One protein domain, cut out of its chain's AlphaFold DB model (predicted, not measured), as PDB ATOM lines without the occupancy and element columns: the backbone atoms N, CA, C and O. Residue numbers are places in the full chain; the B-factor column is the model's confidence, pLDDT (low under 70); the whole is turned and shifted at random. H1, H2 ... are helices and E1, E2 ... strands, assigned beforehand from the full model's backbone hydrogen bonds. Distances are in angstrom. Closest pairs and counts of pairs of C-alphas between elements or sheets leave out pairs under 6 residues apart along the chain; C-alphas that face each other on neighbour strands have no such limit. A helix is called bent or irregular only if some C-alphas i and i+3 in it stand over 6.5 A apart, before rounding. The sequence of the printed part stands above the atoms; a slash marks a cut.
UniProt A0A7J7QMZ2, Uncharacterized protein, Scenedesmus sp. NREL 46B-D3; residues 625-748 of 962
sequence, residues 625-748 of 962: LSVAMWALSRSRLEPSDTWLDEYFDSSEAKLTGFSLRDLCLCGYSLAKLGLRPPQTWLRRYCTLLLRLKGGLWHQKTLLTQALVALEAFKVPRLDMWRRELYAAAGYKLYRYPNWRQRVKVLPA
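AT A GLANCE: This is residues 625 to 748 of the 962 residues of an uncharacterized protein of Scenedesmus sp. NREL 46B-D3 (UniProt A0A7J7QMZ2). Six helices zigzag between two rows, H1, H3 and H5 in one and H2, H4 and H6 in the other, with a loop beyond H6 whose residues 737 to 742 stick out. At its base the three-residue strands E1 and E2 meet only at a point. The printed part has 124 residues, H1 to H6 followed by E1 and E2, and is mostly helix. It is compact, with a radius of gyration of the C-alphas of 15.1 A, and elongated, spanning 49 by 28 by 24 A.

HOW THE PARTS SIT: H1, residues 625 to 635, touches H3, residues 660 to 672, with C-alphas 626 and 666 closest at 4.6 A. H2, residues 641 to 657, touches H4, residues 679 to 696, through H4's residues 680 to 688 alone, C-alphas 652 and 681 being closest at 5.5 A. H3 touches H5, residues 700 to 712, at a steep tilt of 43 degrees, with C-alphas 668 and 709 closest at 5.0 A. H5 and H6, residues 718 to 728, form a helical hairpin at a shallow tilt of 15 degrees, with C-alphas 703 and 725 closest at 6.8 A. H4, H5 and H6 make an up-and-down bundle, each running against the one before. C-alphas 731 and 747 of E1, residues 731 to 733, and E2, residues 745 to 747, face each other at 5.2 A. Every O i to N i+4 pair is within hydrogen-bond range in H1, H3, H5 and H6, against 9 of 13 in H2 and 11 of 14 in H4.

IN THESE COORDINATES: H1 begins at C-alpha 625 (209.784, 295.454, 213.361). H2, 24.4 A long, is irregular, C-alphas 653 and 656 being 7.6 A apart; H4, 24.1 A long, is irregular too, C-alphas 691 and 694 being 7.8 A apart. H3 measures 18.1 A and H5 18.4 A. E2 ends at C-alpha 747 (184.256, 309.312, 199.110).

THE WHOLE: The C-alphas of Thr 642 and Pro 737 are farthest apart, 48.7 A. The printed part has no cut, and E1 to E2 is its long link. The pLDDT is under 70 in residues 733 to 748.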
ATOM      1  N   LEU A 625     209.622 296.236 214.599       96.00
ATOM      2  CA  LEU A 625     209.784 295.454 213.361       96.00
ATOM      3  C   LEU A 625     209.263 296.223 212.134       96.00
ATOM      4  O   LEU A 625     209.965 296.345 211.129       96.00
ATOM      5  N   SER A 626     208.064 296.813 212.229       95.56
ATOM      6  CA  SER A 626     207.480 297.593 211.127       95.56
ATOM      7  C   SER A 626     208.252 298.884 210.813       95.56
ATOM      8  O   SER A 626     208.330 299.288 209.653       95.56
ATOM      9  N   VAL A 627     208.839 299.528 211.829       95.44
ATOM     10  CA  VAL A 627     209.609 300.774 211.699       95.44
ATOM     11  C   VAL A 627     211.002 300.502 211.134       95.44
ATOM     12  O   VAL A 627     211.433 301.229 210.240       95.44
ATOM     13  N   ALA A 628     211.672 299.435 211.581       95.75
ATOM     14  CA  ALA A 628     212.965 299.011 211.047       95.75
ATOM     15  C   ALA A 628     212.859 298.616 209.565       95.75
ATOM     16  O   ALA A 628     213.597 299.148 208.736       95.75
ATOM     17  N   MET A 629     211.885 297.770 209.200       96.50
ATOM     18  CA  MET A 629     211.657 297.391 207.799       96.50
ATOM     19  C   MET A 629     211.237 298.597 206.939       96.50
ATOM     20  O   MET A 629     211.697 298.745 205.806       96.50
ATOM     21  N   TRP A 630     210.444 299.533 207.482       96.31
ATOM     22  CA  TRP A 630     210.158 300.794 206.789       96.31
ATOM     23  C   TRP A 630     211.417 301.624 206.534       96.31
ATOM     24  O   TRP A 630     211.591 302.102 205.412       96.31
ATOM     25  N   ALA A 631     212.297 301.769 207.527       96.38
ATOM     26  CA  ALA A 631     213.530 302.541 207.405       96.38
ATOM     27  C   ALA A 631     214.470 301.947 206.344       96.38
ATOM     28  O   ALA A 631     214.924 302.666 205.452       96.38
ATOM     29  N   LEU A 632     214.655 300.622 206.357       95.88
ATOM     30  CA  LEU A 632     215.375 299.868 205.324       95.88
ATOM     31  C   LEU A 632     214.765 300.113 203.931       95.88
ATOM     32  O   LEU A 632     215.462 300.534 203.004       95.88
ATOM     33  N   SER A 633     213.436 299.995 203.804       95.75
ATOM     34  CA  SER A 633     212.722 300.276 202.548       95.75
ATOM     35  C   SER A 633     212.807 301.739 202.101       95.75
ATOM     36  O   SER A 633     212.675 302.036 200.910       95.75
ATOM     37  N   ARG A 634     213.018 302.687 203.023       94.81
ATOM     38  CA  ARG A 634     213.213 304.107 202.715       94.81
ATOM     39  C   ARG A 634     214.620 304.362 202.185       94.81
ATOM     40  O   ARG A 634     214.722 304.976 201.124       94.81
ATOM     41  N   SER A 635     215.641 303.831 202.853       93.69
ATOM     42  CA  SER A 635     217.052 303.925 202.451       93.69
ATOM     43  C   SER A 635     217.425 303.055 201.240       93.69
ATOM     44  O   SER A 635     218.533 303.188 200.736       93.69
ATOM     45  N   ARG A 636     216.510 302.196 200.755       93.75
ATOM     46  CA  ARG A 636     216.755 301.182 199.705       93.75
ATOM     47  C   ARG A 636     217.872 300.198 200.095       93.75
ATOM     48  O   ARG A 636     218.714 299.851 199.275       93.75
ATOM     49  N   LEU A 637     217.881 299.785 201.363       93.56
ATOM     50  CA  LEU A 637     218.842 298.828 201.905       93.56
ATOM     51  C   LEU A 637     218.189 297.452 202.028       93.56
ATOM     52  O   LEU A 637     217.185 297.297 202.722       93.56
ATOM     53  N   GLU A 638     218.777 296.472 201.351       89.88
ATOM     54  CA  GLU A 638     218.359 295.070 201.359       89.88
ATOM     55  C   GLU A 638     219.173 294.311 202.429       89.88
ATOM     56  O   GLU A 638     220.406 294.333 202.372       89.88
ATOM     57  N   PRO A 639     218.530 293.693 203.442       92.12
ATOM     58  CA  PRO A 639     219.214 292.832 204.411       92.12
ATOM     59  C   PRO A 639     219.696 291.521 203.774       92.12
ATOM     60  O   PRO A 639     219.217 291.129 202.712       92.12
ATOM     61  N   SER A 640     220.598 290.804 204.450       94.00
ATOM     62  CA  SER A 640     220.972 289.440 204.051       94.00
ATOM     63  C   SER A 640     219.810 288.459 204.234       94.00
ATOM     64  O   SER A 640     218.982 288.638 205.128       94.00
ATOM     65  N   ASP A 641     219.800 287.372 203.456       93.50
ATOM     66  CA  ASP A 641     218.794 286.301 203.563       93.50
ATOM     67  C   ASP A 641     218.651 285.797 205.013       93.50
ATOM     68  O   ASP A 641     217.548 285.729 205.542       93.50
ATOM     69  N   THR A 642     219.774 285.602 205.712       95.44
ATOM     70  CA  THR A 642     219.819 285.206 207.134       95.44
ATOM     71  C   THR A 642     219.111 286.169 208.090       95.44
ATOM     72  O   THR A 642     218.618 285.743 209.131       95.44
ATOM     73  N   TRP A 643     219.073 287.465 207.768       96.88
ATOM     74  CA  TRP A 643     218.354 288.477 208.546       96.88
ATOM     75  C   TRP A 643     216.877 288.519 208.150       96.88
ATOM     76  O   TRP A 643     216.020 288.745 208.999       96.88
ATOM     77  N   LEU A 644     216.567 288.274 206.873       96.38
ATOM     78  CA  LEU A 644     215.193 288.180 206.379       96.38
ATOM     79  C   LEU A 644     214.464 286.951 206.932       96.38
ATOM     80  O   LEU A 644     213.310 287.094 207.328       96.38
ATOM     81  N   ASP A 645     215.120 285.792 207.005       95.25
ATOM     82  CA  ASP A 645     214.554 284.558 207.565       95.25
ATOM     83  C   ASP A 645     214.157 284.757 209.038       95.25
ATOM     84  O   ASP A 645     212.978 284.645 209.379       95.25
ATOM     85  N   GLU A 646     215.099 285.186 209.890       96.31
ATOM     86  CA  GLU A 646     214.816 285.514 211.297       96.31
ATOM     87  C   GLU A 646     213.773 286.640 211.413       96.31
ATOM     88  O   GLU A 646     212.863 286.550 212.233       96.31
ATOM     89  N   TYR A 647     213.812 287.674 210.560       96.75
ATOM     90  CA  TYR A 647     212.776 288.714 210.554       96.75
ATOM     91  C   TYR A 647     211.388 288.135 210.242       96.75
ATOM     92  O   TYR A 647     210.397 288.547 210.858       96.75
ATOM     93  N   PHE A 648     211.274 287.198 209.297       96.62
ATOM     94  CA  PHE A 648     209.998 286.576 208.961       96.62
ATOM     95  C   PHE A 648     209.497 285.665 210.081       96.62
ATOM     96  O   PHE A 648     208.326 285.803 210.432       96.62
ATOM     97  N   ASP A 649     210.342 284.852 210.711       94.94
ATOM     98  CA  ASP A 649     209.939 284.012 211.849       94.94
ATOM     99  C   ASP A 649     209.564 284.861 213.078       94.94
ATOM    100  O   ASP A 649     208.443 284.765 213.603       94.94
ATOM    101  N   SER A 650     210.439 285.790 213.479       95.00
ATOM    102  CA  SER A 650     210.191 286.698 214.604       95.00
ATOM    103  C   SER A 650     208.985 287.606 214.393       95.00
ATOM    104  O   SER A 650     208.309 287.939 215.374       95.00
ATOM    105  N   SER A 651     208.667 287.992 213.151       95.62
ATOM    106  CA  SER A 651     207.444 288.746 212.850       95.62
ATOM    107  C   SER A 651     206.211 287.849 212.699       95.62
ATOM    108  O   SER A 651     205.154 288.243 213.188       95.62
ATOM    109  N   GLU A 652     206.297 286.638 212.133       94.69
ATOM    110  CA  GLU A 652     205.151 285.721 211.984       94.69
ATOM    111  C   GLU A 652     204.599 285.273 213.349       94.69
ATOM    112  O   GLU A 652     203.376 285.186 213.536       94.69
ATOM    113  N   ALA A 653     205.488 285.056 214.323       93.12
ATOM    114  CA  ALA A 653     205.128 284.805 215.717       93.12
ATOM    115  C   ALA A 653     204.382 285.995 216.351       93.12
ATOM    116  O   ALA A 653     203.408 285.808 217.082       93.12
ATOM    117  N   LYS A 654     204.802 287.228 216.035       93.88
ATOM    118  CA  LYS A 654     204.292 288.472 216.639       93.88
ATOM    119  C   LYS A 654     203.144 289.125 215.858       93.88
ATOM    120  O   LYS A 654     202.532 290.061 216.371       93.88
ATOM    121  N   LEU A 655     202.813 288.635 214.655       91.31
ATOM    122  CA  LEU A 655     201.836 289.224 213.720       91.31
ATOM    123  C   LEU A 655     200.482 289.556 214.374       91.31
ATOM    124  O   LEU A 655     199.894 290.597 214.089       91.31
ATOM    125  N   THR A 656     200.000 288.712 215.289       89.00
ATOM    126  CA  THR A 656     198.730 288.905 216.017       89.00
ATOM    127  C   THR A 656     198.706 290.139 216.927       89.00
ATOM    128  O   THR A 656     197.619 290.612 217.259       89.00
ATOM    129  N   GLY A 657     199.873 290.666 217.311       87.25
ATOM    130  CA  GLY A 657     200.043 291.882 218.110       87.25
ATOM    131  C   GLY A 657     200.266 293.165 217.299       87.25
ATOM    132  O   GLY A 657     200.377 294.233 217.900       87.25
ATOM    133  N   PHE A 658     200.335 293.102 215.962       91.94
ATOM    134  CA  PHE A 658     200.483 294.300 215.126       91.94
ATOM    135  C   PHE A 658     199.212 295.155 215.169       91.94
ATOM    136  O   PHE A 658     198.101 294.649 214.991       91.94
ATOM    137  N   SER A 659     199.362 296.477 215.321       92.88
ATOM    138  CA  SER A 659     198.255 297.379 214.997       92.88
ATOM    139  C   SER A 659     198.035 297.400 213.481       92.88
ATOM    140  O   SER A 659     198.938 297.105 212.695       92.88
ATOM    141  N   LEU A 660     196.846 297.815 213.038       93.00
ATOM    142  CA  LEU A 660     196.558 297.986 211.611       93.00
ATOM    143  C   LEU A 660     197.566 298.927 210.920       93.00
ATOM    144  O   LEU A 660     197.891 298.714 209.753       93.00
ATOM    145  N   ARG A 661     198.080 299.938 211.639       93.25
ATOM    146  CA  ARG A 661     199.092 300.875 211.132       93.25
ATOM    147  C   ARG A 661     200.410 300.158 210.865       93.25
ATOM    148  O   ARG A 661     200.931 300.261 209.760       93.25
ATOM    149  N   ASP A 662     200.898 299.406 211.847       94.50
ATOM    150  CA  ASP A 662     202.175 298.683 211.777       94.50
ATOM    151  C   ASP A 662     202.106 297.556 210.732       94.50
ATOM    152  O   ASP A 662     203.051 297.340 209.977       94.50
ATOM    153  N   LEU A 663     200.952 296.884 210.620       95.19
ATOM    154  CA  LEU A 663     200.686 295.847 209.619       95.19
ATOM    155  C   LEU A 663     200.716 296.420 208.191       95.19
ATOM    156  O   LEU A 663     201.388 295.876 207.313       95.19
ATOM    157  N   CYS A 664     200.027 297.541 207.950       95.12
ATOM    158  CA  CYS A 664     200.052 298.218 206.649       95.12
ATOM    159  C   CYS A 664     201.450 298.763 206.318       95.12
ATOM    160  O   CYS A 664     201.895 298.629 205.179       95.12
ATOM    161  N   LEU A 665     202.154 299.319 207.310       94.94
ATOM    162  CA  LEU A 665     203.513 299.843 207.162       94.94
ATOM    163  C   LEU A 665     204.505 298.735 206.778       94.94
ATOM    164  O   LEU A 665     205.206 298.875 205.778       94.94
ATOM    165  N   CYS A 666     204.495 297.620 207.518       95.31
ATOM    166  CA  CYS A 666     205.323 296.440 207.273       95.31
ATOM    167  C   CYS A 666     205.086 295.866 205.865       95.31
ATOM    168  O   CYS A 666     206.021 295.776 205.065       95.31
ATOM    169  N   GLY A 667     203.826 295.577 205.513       95.19
ATOM    170  CA  GLY A 667     203.475 295.046 204.191       95.19
ATOM    171  C   GLY A 667     203.891 295.972 203.041       95.19
ATOM    172  O   GLY A 667     204.439 295.508 202.045       95.19
ATOM    173  N   TYR A 668     203.701 297.288 203.198       96.00
ATOM    174  CA  TYR A 668     204.158 298.283 202.225       96.00
ATOM    175  C   TYR A 668     205.690 298.333 202.108       96.00
ATOM    176  O   TYR A 668     206.209 298.438 201.000       96.00
ATOM    177  N   SER A 669     206.419 298.241 203.223       96.50
ATOM    178  CA  SER A 669     207.886 298.291 203.220       96.50
ATOM    179  C   SER A 669     208.534 297.074 202.551       96.50
ATOM    180  O   SER A 669     209.417 297.248 201.713       96.50
ATOM    181  N   LEU A 670     208.020 295.865 202.814       96.12
ATOM    182  CA  LEU A 670     208.412 294.636 202.112       96.12
ATOM    183  C   LEU A 670     208.138 294.748 200.605       96.12
ATOM    184  O   LEU A 670     209.027 294.517 199.789       96.12
ATOM    185  N   ALA A 671     206.930 295.186 200.236       95.69
ATOM    186  CA  ALA A 671     206.539 295.394 198.844       95.69
ATOM    187  C   ALA A 671     207.409 296.433 198.118       95.69
ATOM    188  O   ALA A 671     207.712 296.260 196.938       95.69
ATOM    189  N   LYS A 672     207.843 297.492 198.815       94.75
ATOM    190  CA  LYS A 672     208.731 298.527 198.269       94.75
ATOM    191  C   LYS A 672     210.164 298.022 198.042       94.75
ATOM    192  O   LYS A 672     210.802 298.473 197.097       94.75
ATOM    193  N   LEU A 673     210.644 297.088 198.865       94.31
ATOM    194  CA  LEU A 673     211.907 296.362 198.650       94.31
ATOM    195  C   LEU A 673     211.764 295.198 197.645       94.31
ATOM    196  O   LEU A 673     212.720 294.472 197.409       94.31
ATOM    197  N   GLY A 674     210.574 294.956 197.079       93.81
ATOM    198  CA  GLY A 674     210.317 293.816 196.187       93.81
ATOM    199  C   GLY A 674     210.334 292.437 196.873       93.81
ATOM    200  O   GLY A 674     210.104 291.422 196.207       93.81
ATOM    201  N   LEU A 675     210.558 292.397 198.189       93.44
ATOM    202  CA  LEU A 675     210.668 291.186 198.994       93.44
ATOM    203  C   LEU A 675     209.335 290.434 199.035       93.44
ATOM    204  O   LEU A 675     208.265 291.022 199.223       93.44
ATOM    205  N   ARG A 676     209.396 289.106 198.891       90.06
ATOM    206  CA  ARG A 676     208.221 288.232 198.988       90.06
ATOM    207  C   ARG A 676     208.225 287.498 200.328       90.06
ATOM    208  O   ARG A 676     209.134 286.705 200.545       90.06
ATOM    209  N   PRO A 677     207.222 287.712 201.197       94.00
ATOM    210  CA  PRO A 677     207.129 286.981 202.452       94.00
ATOM    211  C   PRO A 677     206.826 285.488 202.218       94.00
ATOM    212  O   PRO A 677     206.176 285.144 201.219       94.00
ATOM    213  N   PRO A 678     207.209 284.603 203.158       95.19
ATOM    214  CA  PRO A 678     206.789 283.207 203.173       95.19
ATOM    215  C   PRO A 678     205.266 283.038 203.079       95.19
ATOM    216  O   PRO A 678     204.482 283.884 203.514       95.19
ATOM    217  N   GLN A 679     204.814 281.910 202.523       92.94
ATOM    218  CA  GLN A 679     203.379 281.645 202.333       92.94
ATOM    219  C   GLN A 679     202.608 281.504 203.655       92.94
ATOM    220  O   GLN A 679     201.410 281.785 203.700       92.94
ATOM    221  N   THR A 680     203.277 281.093 204.730       94.38
ATOM    222  CA  THR A 680     202.741 281.060 206.097       94.38
ATOM    223  C   THR A 680     202.460 282.484 206.596       94.38
ATOM    224  O   THR A 680     201.308 282.822 206.893       94.38
ATOM    225  N   TRP A 681     203.469 283.356 206.522       95.69
ATOM    226  CA  TRP A 681     203.408 284.774 206.875       95.69
ATOM    227  C   TRP A 681     202.323 285.501 206.079       95.69
ATOM    228  O   TRP A 681     201.459 286.161 206.656       95.69
ATOM    229  N   LEU A 682     202.290 285.307 204.755       94.94
ATOM    230  CA  LEU A 682     201.314 285.935 203.859       94.94
ATOM    231  C   LEU A 682     199.868 285.537 204.195       94.94
ATOM    232  O   LEU A 682     198.973 286.385 204.179       94.94
ATOM    233  N   ARG A 683     199.622 284.272 204.566       93.88
ATOM    234  CA  ARG A 683     198.296 283.812 205.019       93.88
ATOM    235  C   ARG A 683     197.887 284.478 206.335       93.88
ATOM    236  O   ARG A 683     196.746 284.944 206.439       93.88
ATOM    237  N   ARG A 684     198.795 284.580 207.318       94.50
ATOM    238  CA  ARG A 684     198.523 285.288 208.588       94.50
ATOM    239  C   ARG A 684     198.270 286.780 208.355       94.50
ATOM    240  O   ARG A 684     197.265 287.299 208.839       94.50
ATOM    241  N   TYR A 685     199.108 287.436 207.550       94.88
ATOM    242  CA  TYR A 685     198.974 288.838 207.142       94.88
ATOM    243  C   TYR A 685     197.594 289.127 206.538       94.88
ATOM    244  O   TYR A 685     196.863 289.983 207.038       94.88
ATOM    245  N   CYS A 686     197.194 288.365 205.515       93.94
ATOM    246  CA  CYS A 686     195.885 288.496 204.875       93.94
ATOM    247  C   CYS A 686     194.729 288.296 205.871       93.94
ATOM    248  O   CYS A 686     193.772 289.074 205.877       93.94
ATOM    249  N   THR A 687     194.823 287.290 206.743       93.81
ATOM    250  CA  THR A 687     193.787 286.990 207.747       93.81
ATOM    251  C   THR A 687     193.624 288.134 208.754       93.81
ATOM    252  O   THR A 687     192.503 288.546 209.061       93.81
ATOM    253  N   LEU A 688     194.735 288.698 209.235       93.81
ATOM    254  CA  LEU A 688     194.731 289.821 210.176       93.81
ATOM    255  C   LEU A 688     194.272 291.125 209.520       93.81
ATOM    256  O   LEU A 688     193.489 291.856 210.123       93.81
ATOM    257  N   LEU A 689     194.663 291.382 208.269       93.94
ATOM    258  CA  LEU A 689     194.188 292.533 207.502       93.94
ATOM    259  C   LEU A 689     192.661 292.494 207.319       93.94
ATOM    260  O   LEU A 689     192.001 293.513 207.508       93.94
ATOM    261  N   LEU A 690     192.075 291.321 207.040       91.69
ATOM    262  CA  LEU A 690     190.615 291.151 206.981       91.69
ATOM    263  C   LEU A 690     189.940 291.315 208.349       91.69
ATOM    264  O   LEU A 690     188.867 291.914 208.419       91.69
ATOM    265  N   ARG A 691     190.562 290.834 209.434       93.00
ATOM    266  CA  ARG A 691     190.056 290.998 210.810       93.00
ATOM    267  C   ARG A 691     190.068 292.461 211.264       93.00
ATOM    268  O   ARG A 691     189.153 292.893 211.958       93.00
ATOM    269  N   LEU A 692     191.090 293.221 210.869       91.56
ATOM    270  CA  LEU A 692     191.297 294.617 211.264       91.56
ATOM    271  C   LEU A 692     190.730 295.637 210.259       91.56
ATOM    272  O   LEU A 692     190.776 296.835 210.539       91.56
ATOM    273  N   LYS A 693     190.155 295.203 209.123       90.38
ATOM    274  CA  LYS A 693     189.736 296.082 208.009       90.38
ATOM    275  C   LYS A 693     188.813 297.239 208.408       90.38
ATOM    276  O   LYS A 693     188.871 298.290 207.784       90.38
ATOM    277  N   GLY A 694     188.010 297.090 209.467       86.94
ATOM    278  CA  GLY A 694     187.155 298.169 209.987       86.94
ATOM    279  C   GLY A 694     187.927 299.407 210.473       86.94
ATOM    280  O   GLY A 694     187.387 300.507 210.457       86.94
ATOM    281  N   GLY A 695     189.208 299.264 210.836       87.00
ATOM    282  CA  GLY A 695     190.082 300.395 211.165       87.00
ATOM    283  C   GLY A 695     190.560 301.203 209.949       87.00
ATOM    284  O   GLY A 695     191.163 302.257 210.132       87.00
ATOM    285  N   LEU A 696     190.291 300.748 208.717       88.38
ATOM    286  CA  LEU A 696     190.617 301.488 207.490       88.38
ATOM    287  C   LEU A 696     189.629 302.630 207.199       88.38
ATOM    288  O   LEU A 696     189.855 303.386 206.254       88.38
ATOM    289  N   TRP A 697     188.547 302.768 207.975       86.06
ATOM    290  CA  TRP A 697     187.510 303.784 207.776       86.06
ATOM    291  C   TRP A 697     188.104 305.200 207.674       86.06
ATOM    292  O   TRP A 697     188.760 305.679 208.598       86.06
ATOM    293  N   HIS A 698     187.918 305.847 206.517       80.75
ATOM    294  CA  HIS A 698     188.550 307.116 206.109       80.75
ATOM    295  C   HIS A 698     190.101 307.152 206.087       80.75
ATOM    296  O   HIS A 698     190.682 308.161 205.681       80.75
ATOM    297  N   GLN A 699     190.811 306.069 206.422       89.00
ATOM    298  CA  GLN A 699     192.281 306.024 206.465       89.00
ATOM    299  C   GLN A 699     192.900 305.709 205.091       89.00
ATOM    300  O   GLN A 699     193.544 304.676 204.888       89.00
ATOM    301  N   LYS A 700     192.742 306.641 204.137       88.69
ATOM    302  CA  LYS A 700     193.237 306.536 202.747       88.69
ATOM    303  C   LYS A 700     194.696 306.061 202.644       88.69
ATOM    304  O   LYS A 700     195.016 305.279 201.749       88.69
ATOM    305  N   THR A 701     195.579 306.500 203.540       91.44
ATOM    306  CA  THR A 701     197.002 306.124 203.528       91.44
ATOM    307  C   THR A 701     197.204 304.638 203.825       91.44
ATOM    308  O   THR A 701     197.887 303.967 203.055       91.44
ATOM    309  N   LEU A 702     196.564 304.100 204.874       93.12
ATOM    310  CA  LEU A 702     196.679 302.678 205.229       93.12
ATOM    311  C   LEU A 702     196.038 301.782 204.166       93.12
ATOM    312  O   LEU A 702     196.616 300.771 203.781       93.12
ATOM    313  N   LEU A 703     194.888 302.199 203.623       92.94
ATOM    314  CA  LEU A 703     194.246 301.529 202.489       92.94
ATOM    315  C   LEU A 703     195.193 301.436 201.281       92.94
ATOM    316  O   LEU A 703     195.308 300.383 200.662       92.94
ATOM    317  N   THR A 704     195.899 302.525 200.965       92.88
ATOM    318  CA  THR A 704     196.858 302.565 199.849       92.88
ATOM    319  C   THR A 704     198.051 301.642 200.108       92.88
ATOM    320  O   THR A 704     198.420 300.860 199.237       92.88
ATOM    321  N   GLN A 705     198.617 301.680 201.320       95.06
ATOM    322  CA  GLN A 705     199.720 300.806 201.747       95.06
ATOM    323  C   GLN A 705     199.347 299.317 201.670       95.06
ATOM    324  O   GLN A 705     200.097 298.528 201.098       95.06
ATOM    325  N   ALA A 706     198.168 298.946 202.176       93.88
ATOM    326  CA  ALA A 706     197.656 297.578 202.121       93.88
ATOM    327  C   ALA A 706     197.426 297.090 200.680       93.88
ATOM    328  O   ALA A 706     197.767 295.955 200.352       93.88
ATOM    329  N   LEU A 707     196.881 297.937 199.799       93.50
ATOM    330  CA  LEU A 707     196.664 297.572 198.395       93.50
ATOM    331  C   LEU A 707     197.984 297.373 197.635       93.50
ATOM    332  O   LEU A 707     198.104 296.385 196.915       93.50
ATOM    333  N   VAL A 708     198.982 298.241 197.847       94.81
ATOM    334  CA  VAL A 708     200.335 298.073 197.280       94.81
ATOM    335  C   VAL A 708     200.974 296.762 197.752       94.81
ATOM    336  O   VAL A 708     201.542 296.038 196.937       94.81
ATOM    337  N   ALA A 709     200.824 296.414 199.035       94.69
ATOM    338  CA  ALA A 709     201.332 295.158 199.583       94.69
ATOM    339  C   ALA A 709     200.705 293.925 198.904       94.69
ATOM    340  O   ALA A 709     201.414 293.070 198.377       94.69
ATOM    341  N   LEU A 710     199.370 293.857 198.846       94.19
ATOM    342  CA  LEU A 710     198.645 292.732 198.238       94.19
ATOM    343  C   LEU A 710     198.936 292.571 196.732       94.19
ATOM    344  O   LEU A 710     198.936 291.451 196.219       94.19
ATOM    345  N   GLU A 711     199.187 293.677 196.030       93.25
ATOM    346  CA  GLU A 711     199.516 293.691 194.602       93.25
ATOM    347  C   GLU A 711     200.955 293.209 194.344       93.25
ATOM    348  O   GLU A 711     201.159 292.323 193.511       93.25
ATOM    349  N   ALA A 712     201.936 293.678 195.126       94.00
ATOM    350  CA  ALA A 712     203.327 293.217 195.048       94.00
ATOM    351  C   ALA A 712     203.490 291.734 195.435       94.00
ATOM    352  O   ALA A 712     204.204 290.986 194.763       94.00
ATOM    353  N   PHE A 713     202.767 291.277 196.465       94.00
ATOM    354  CA  PHE A 713     202.745 289.869 196.887       94.00
ATOM    355  C   PHE A 713     201.931 288.960 195.941       94.00
ATOM    356  O   PHE A 713     201.838 287.756 196.180       94.00
ATOM    357  N   LYS A 714     201.354 289.510 194.857       91.12
ATOM    358  CA  LYS A 714     200.559 288.797 193.838       91.12
ATOM    359  C   LYS A 714     199.399 287.980 194.425       91.12
ATOM    360  O   LYS A 714     199.123 286.864 193.979       91.12
ATOM    361  N   VAL A 715     198.710 288.532 195.427       90.44
ATOM    362  CA  VAL A 715     197.630 287.829 196.136       90.44
ATOM    363  C   VAL A 715     196.470 287.510 195.175       90.44
ATOM    364  O   VAL A 715     195.989 288.401 194.464       90.44
ATOM    365  N   PRO A 716     195.981 286.253 195.130       87.44
ATOM    366  CA  PRO A 716     194.915 285.863 194.216       87.44
ATOM    367  C   PRO A 716     193.612 286.620 194.500       87.44
ATOM    368  O   PRO A 716     193.283 286.945 195.641       87.44
ATOM    369  N   ARG A 717     192.831 286.856 193.435       88.75
ATOM    370  CA  ARG A 717     191.557 287.602 193.470       88.75
ATOM    371  C   ARG A 717     191.712 289.046 193.990       88.75
ATOM    372  O   ARG A 717     190.854 289.525 194.727       88.75
ATOM    373  N   LEU A 718     192.757 289.769 193.573       88.19
ATOM    374  CA  LEU A 718     193.013 291.170 193.965       88.19
ATOM    375  C   LEU A 718     191.790 292.107 193.796       88.19
ATOM    376  O   LEU A 718     191.591 293.007 194.605       88.19
ATOM    377  N   ASP A 719     190.915 291.874 192.813       86.12
ATOM    378  CA  ASP A 719     189.664 292.636 192.645       86.12
ATOM    379  C   ASP A 719     188.624 292.413 193.760       86.12
ATOM    380  O   ASP A 719     187.807 293.299 194.019       86.12
ATOM    381  N   MET A 720     188.632 291.249 194.418       88.94
ATOM    382  CA  MET A 720     187.831 290.985 195.621       88.94
ATOM    383  C   MET A 720     188.415 291.762 196.803       88.94
ATOM    384  O   MET A 720     187.685 292.490 197.469       88.94
ATOM    385  N   TRP A 721     189.736 291.694 196.996       92.00
ATOM    386  CA  TRP A 721     190.453 292.468 198.016       92.00
ATOM    387  C   TRP A 721     190.239 293.974 197.872       92.00
ATOM    388  O   TRP A 721     189.921 294.646 198.849       92.00
ATOM    389  N   ARG A 722     190.334 294.504 196.647       89.94
ATOM    390  CA  ARG A 722     190.015 295.903 196.345       89.94
ATOM    391  C   ARG A 722     188.587 296.232 196.795       89.94
ATOM    392  O   ARG A 722     188.418 297.182 197.553       89.94
ATOM    393  N   ARG A 723     187.573 295.439 196.423       88.38
ATOM    394  CA  ARG A 723     186.178 295.667 196.865       88.38
ATOM    395  C   ARG A 723     186.028 295.674 198.383       88.38
ATOM    396  O   ARG A 723     185.477 296.631 198.918       88.38
ATOM    397  N   GLU A 724     186.552 294.655 199.056       89.62
ATOM    398  CA  GLU A 724     186.474 294.506 200.512       89.62
ATOM    399  C   GLU A 724     187.138 295.667 201.263       89.62
ATOM    400  O   GLU A 724     186.543 296.229 202.182       89.62
ATOM    401  N   LEU A 725     188.352 296.058 200.864       89.81
ATOM    402  CA  LEU A 725     189.114 297.094 201.562       89.81
ATOM    403  C   LEU A 725     188.600 298.507 201.251       89.81
ATOM    404  O   LEU A 725     188.510 299.320 202.169       89.81
ATOM    405  N   TYR A 726     188.193 298.804 200.008       90.31
ATOM    406  CA  TYR A 726     187.540 300.085 199.695       90.31
ATOM    407  C   TYR A 726     186.199 300.223 200.436       90.31
ATOM    408  O   TYR A 726     185.946 301.279 201.017       90.31
ATOM    409  N   ALA A 727     185.380 299.165 200.492       87.88
ATOM    410  CA  ALA A 727     184.116 299.179 201.231       87.88
ATOM    411  C   ALA A 727     184.332 299.356 202.744       87.88
ATOM    412  O   ALA A 727     183.695 300.216 203.353       87.88
ATOM    413  N   ALA A 728     185.274 298.617 203.342       87.06
ATOM    414  CA  ALA A 728     185.630 298.755 204.759       87.06
ATOM    415  C   ALA A 728     186.211 300.138 205.111       87.06
ATOM    416  O   ALA A 728     186.062 300.602 206.239       87.06
ATOM    417  N   ALA A 729     186.832 300.817 204.143       86.62
ATOM    418  CA  ALA A 729     187.341 302.176 204.290       86.62
ATOM    419  C   ALA A 729     186.293 303.289 204.042       86.62
ATOM    420  O   ALA A 729     186.614 304.470 204.202       86.62
ATOM    421  N   GLY A 730     185.053 302.938 203.670       84.50
ATOM    422  CA  GLY A 730     183.956 303.885 203.418       84.50
ATOM    423  C   GLY A 730     183.858 304.415 201.977       84.50
ATOM    424  O   GLY A 730     183.184 305.418 201.735       84.50
ATOM    425  N   TYR A 731     184.515 303.773 201.004       82.81
ATOM    426  CA  TYR A 731     184.513 304.180 199.593       82.81
ATOM    427  C   TYR A 731     183.620 303.274 198.732       82.81
ATOM    428  O   TYR A 731     183.800 302.056 198.678       82.81
ATOM    429  N   LYS A 732     182.684 303.876 197.986       75.88
ATOM    430  CA  LYS A 732     181.837 303.170 197.007       75.88
ATOM    431  C   LYS A 732     182.610 303.003 195.686       75.88
ATOM    432  O   LYS A 732     182.949 303.984 195.026       75.88
ATOM    433  N   LEU A 733     182.882 301.760 195.282       68.62
ATOM    434  CA  LEU A 733     183.487 301.430 193.984       68.62
ATOM    435  C   LEU A 733     182.440 301.477 192.863       68.62
ATOM    436  O   LEU A 733     181.698 300.518 192.649       68.62
ATOM    437  N   TYR A 734     182.423 302.568 192.100       59.94
ATOM    438  CA  TYR A 734     181.591 302.680 190.902       59.94
ATOM    439  C   TYR A 734     182.233 301.932 189.730       59.94
ATOM    440  O   TYR A 734     183.131 302.430 189.049       59.94
ATOM    441  N   ARG A 735     181.764 300.702 189.488       48.56
ATOM    442  CA  ARG A 735     182.148 299.904 188.318       48.56
ATOM    443  C   ARG A 735     181.354 300.377 187.099       48.56
ATOM    444  O   ARG A 735     180.295 299.832 186.805       48.56
ATOM    445  N   TYR A 736     181.869 301.380 186.388       40.91
ATOM    446  CA  TYR A 736     181.325 301.756 185.079       40.91
ATOM    447  C   TYR A 736     181.353 300.541 184.114       40.91
ATOM    448  O   TYR A 736     182.218 299.675 184.282       40.91
ATOM    449  N   PRO A 737     180.461 300.446 183.108       37.59
ATOM    450  CA  PRO A 737     180.413 299.262 182.240       37.59
ATOM    451  C   PRO A 737     181.587 299.159 181.253       37.59
ATOM    452  O   PRO A 737     182.144 298.081 181.065       37.59
ATOM    453  N   ASN A 738     182.000 300.287 180.659       46.88
ATOM    454  CA  ASN A 738     182.796 300.304 179.420       46.88
ATOM    455  C   ASN A 738     184.253 300.782 179.597       46.88
ATOM    456  O   ASN A 738     184.851 301.294 178.653       46.88
ATOM    457  N   TRP A 739     184.848 300.648 180.789       39.50
ATOM    458  CA  TRP A 739     186.241 301.057 181.020       39.50
ATOM    459  C   TRP A 739     187.191 299.858 181.061       39.50
ATOM    460  O   TRP A 739     187.039 298.930 181.854       39.50
ATOM    461  N   ARG A 740     188.261 299.938 180.269       36.94
ATOM    462  CA  ARG A 740     189.539 299.317 180.624       36.94
ATOM    463  C   ARG A 740     190.403 300.412 181.282       36.94
ATOM    464  O   ARG A 740     190.365 301.561 180.860       36.94
ATOM    465  N   GLN A 741     191.159 300.054 182.324       44.06
ATOM    466  CA  GLN A 741     192.271 300.817 182.940       44.06
ATOM    467  C   GLN A 741     192.052 301.999 183.932       44.06
ATOM    468  O   GLN A 741     193.042 302.368 184.556       44.06
ATOM    469  N   ARG A 742     190.862 302.576 184.200       38.06
ATOM    470  CA  ARG A 742     190.700 303.592 185.284       38.06
ATOM    471  C   ARG A 742     189.522 303.374 186.251       38.06
ATOM    472  O   ARG A 742     188.368 303.593 185.901       38.06
ATOM    473  N   VAL A 743     189.843 303.068 187.516       45.53
ATOM    474  CA  VAL A 743     188.923 303.170 188.670       45.53
ATOM    475  C   VAL A 743     188.887 304.617 189.166       45.53
ATOM    476  O   VAL A 743     189.935 305.172 189.491       45.53
ATOM    477  N   LYS A 744     187.698 305.219 189.305       44.28
ATOM    478  CA  LYS A 744     187.530 306.507 190.001       44.28
ATOM    479  C   LYS A 744     187.064 306.261 191.437       44.28
ATOM    480  O   LYS A 744     185.931 305.844 191.659       44.28
ATOM    481  N   VAL A 745     187.943 306.509 192.407       50.16
ATOM    482  CA  VAL A 745     187.613 306.437 193.839       50.16
ATOM    483  C   VAL A 745     186.964 307.754 194.255       50.16
ATOM    484  O   VAL A 745     187.568 308.815 194.098       50.16
ATOM    485  N   LEU A 746     185.749 307.687 194.797       44.84
ATOM    486  CA  LEU A 746     185.037 308.827 195.376       44.84
ATOM    487  C   LEU A 746     184.683 308.512 196.836       44.84
ATOM    488  O   LEU A 746     184.280 307.376 197.114       44.84
ATOM    489  N   PRO A 747     184.822 309.470 197.774       47.03
ATOM    490  CA  PRO A 747     184.256 309.312 199.110       47.03
ATOM    491  C   PRO A 747     182.740 309.129 198.990       47.03
ATOM    492  O   PRO A 747     182.106 309.713 198.109       47.03
ATOM    493  N   ALA A 748     182.153 308.309 199.859       43.09
ATOM    494  CA  ALA A 748     180.709 308.148 199.888       43.09
ATOM    495  C   ALA A 748     180.049 309.427 200.428       43.09
ATOM    496  O   ALA A 748     179.911 309.588 201.638       43.09
TER     497      ALA A 748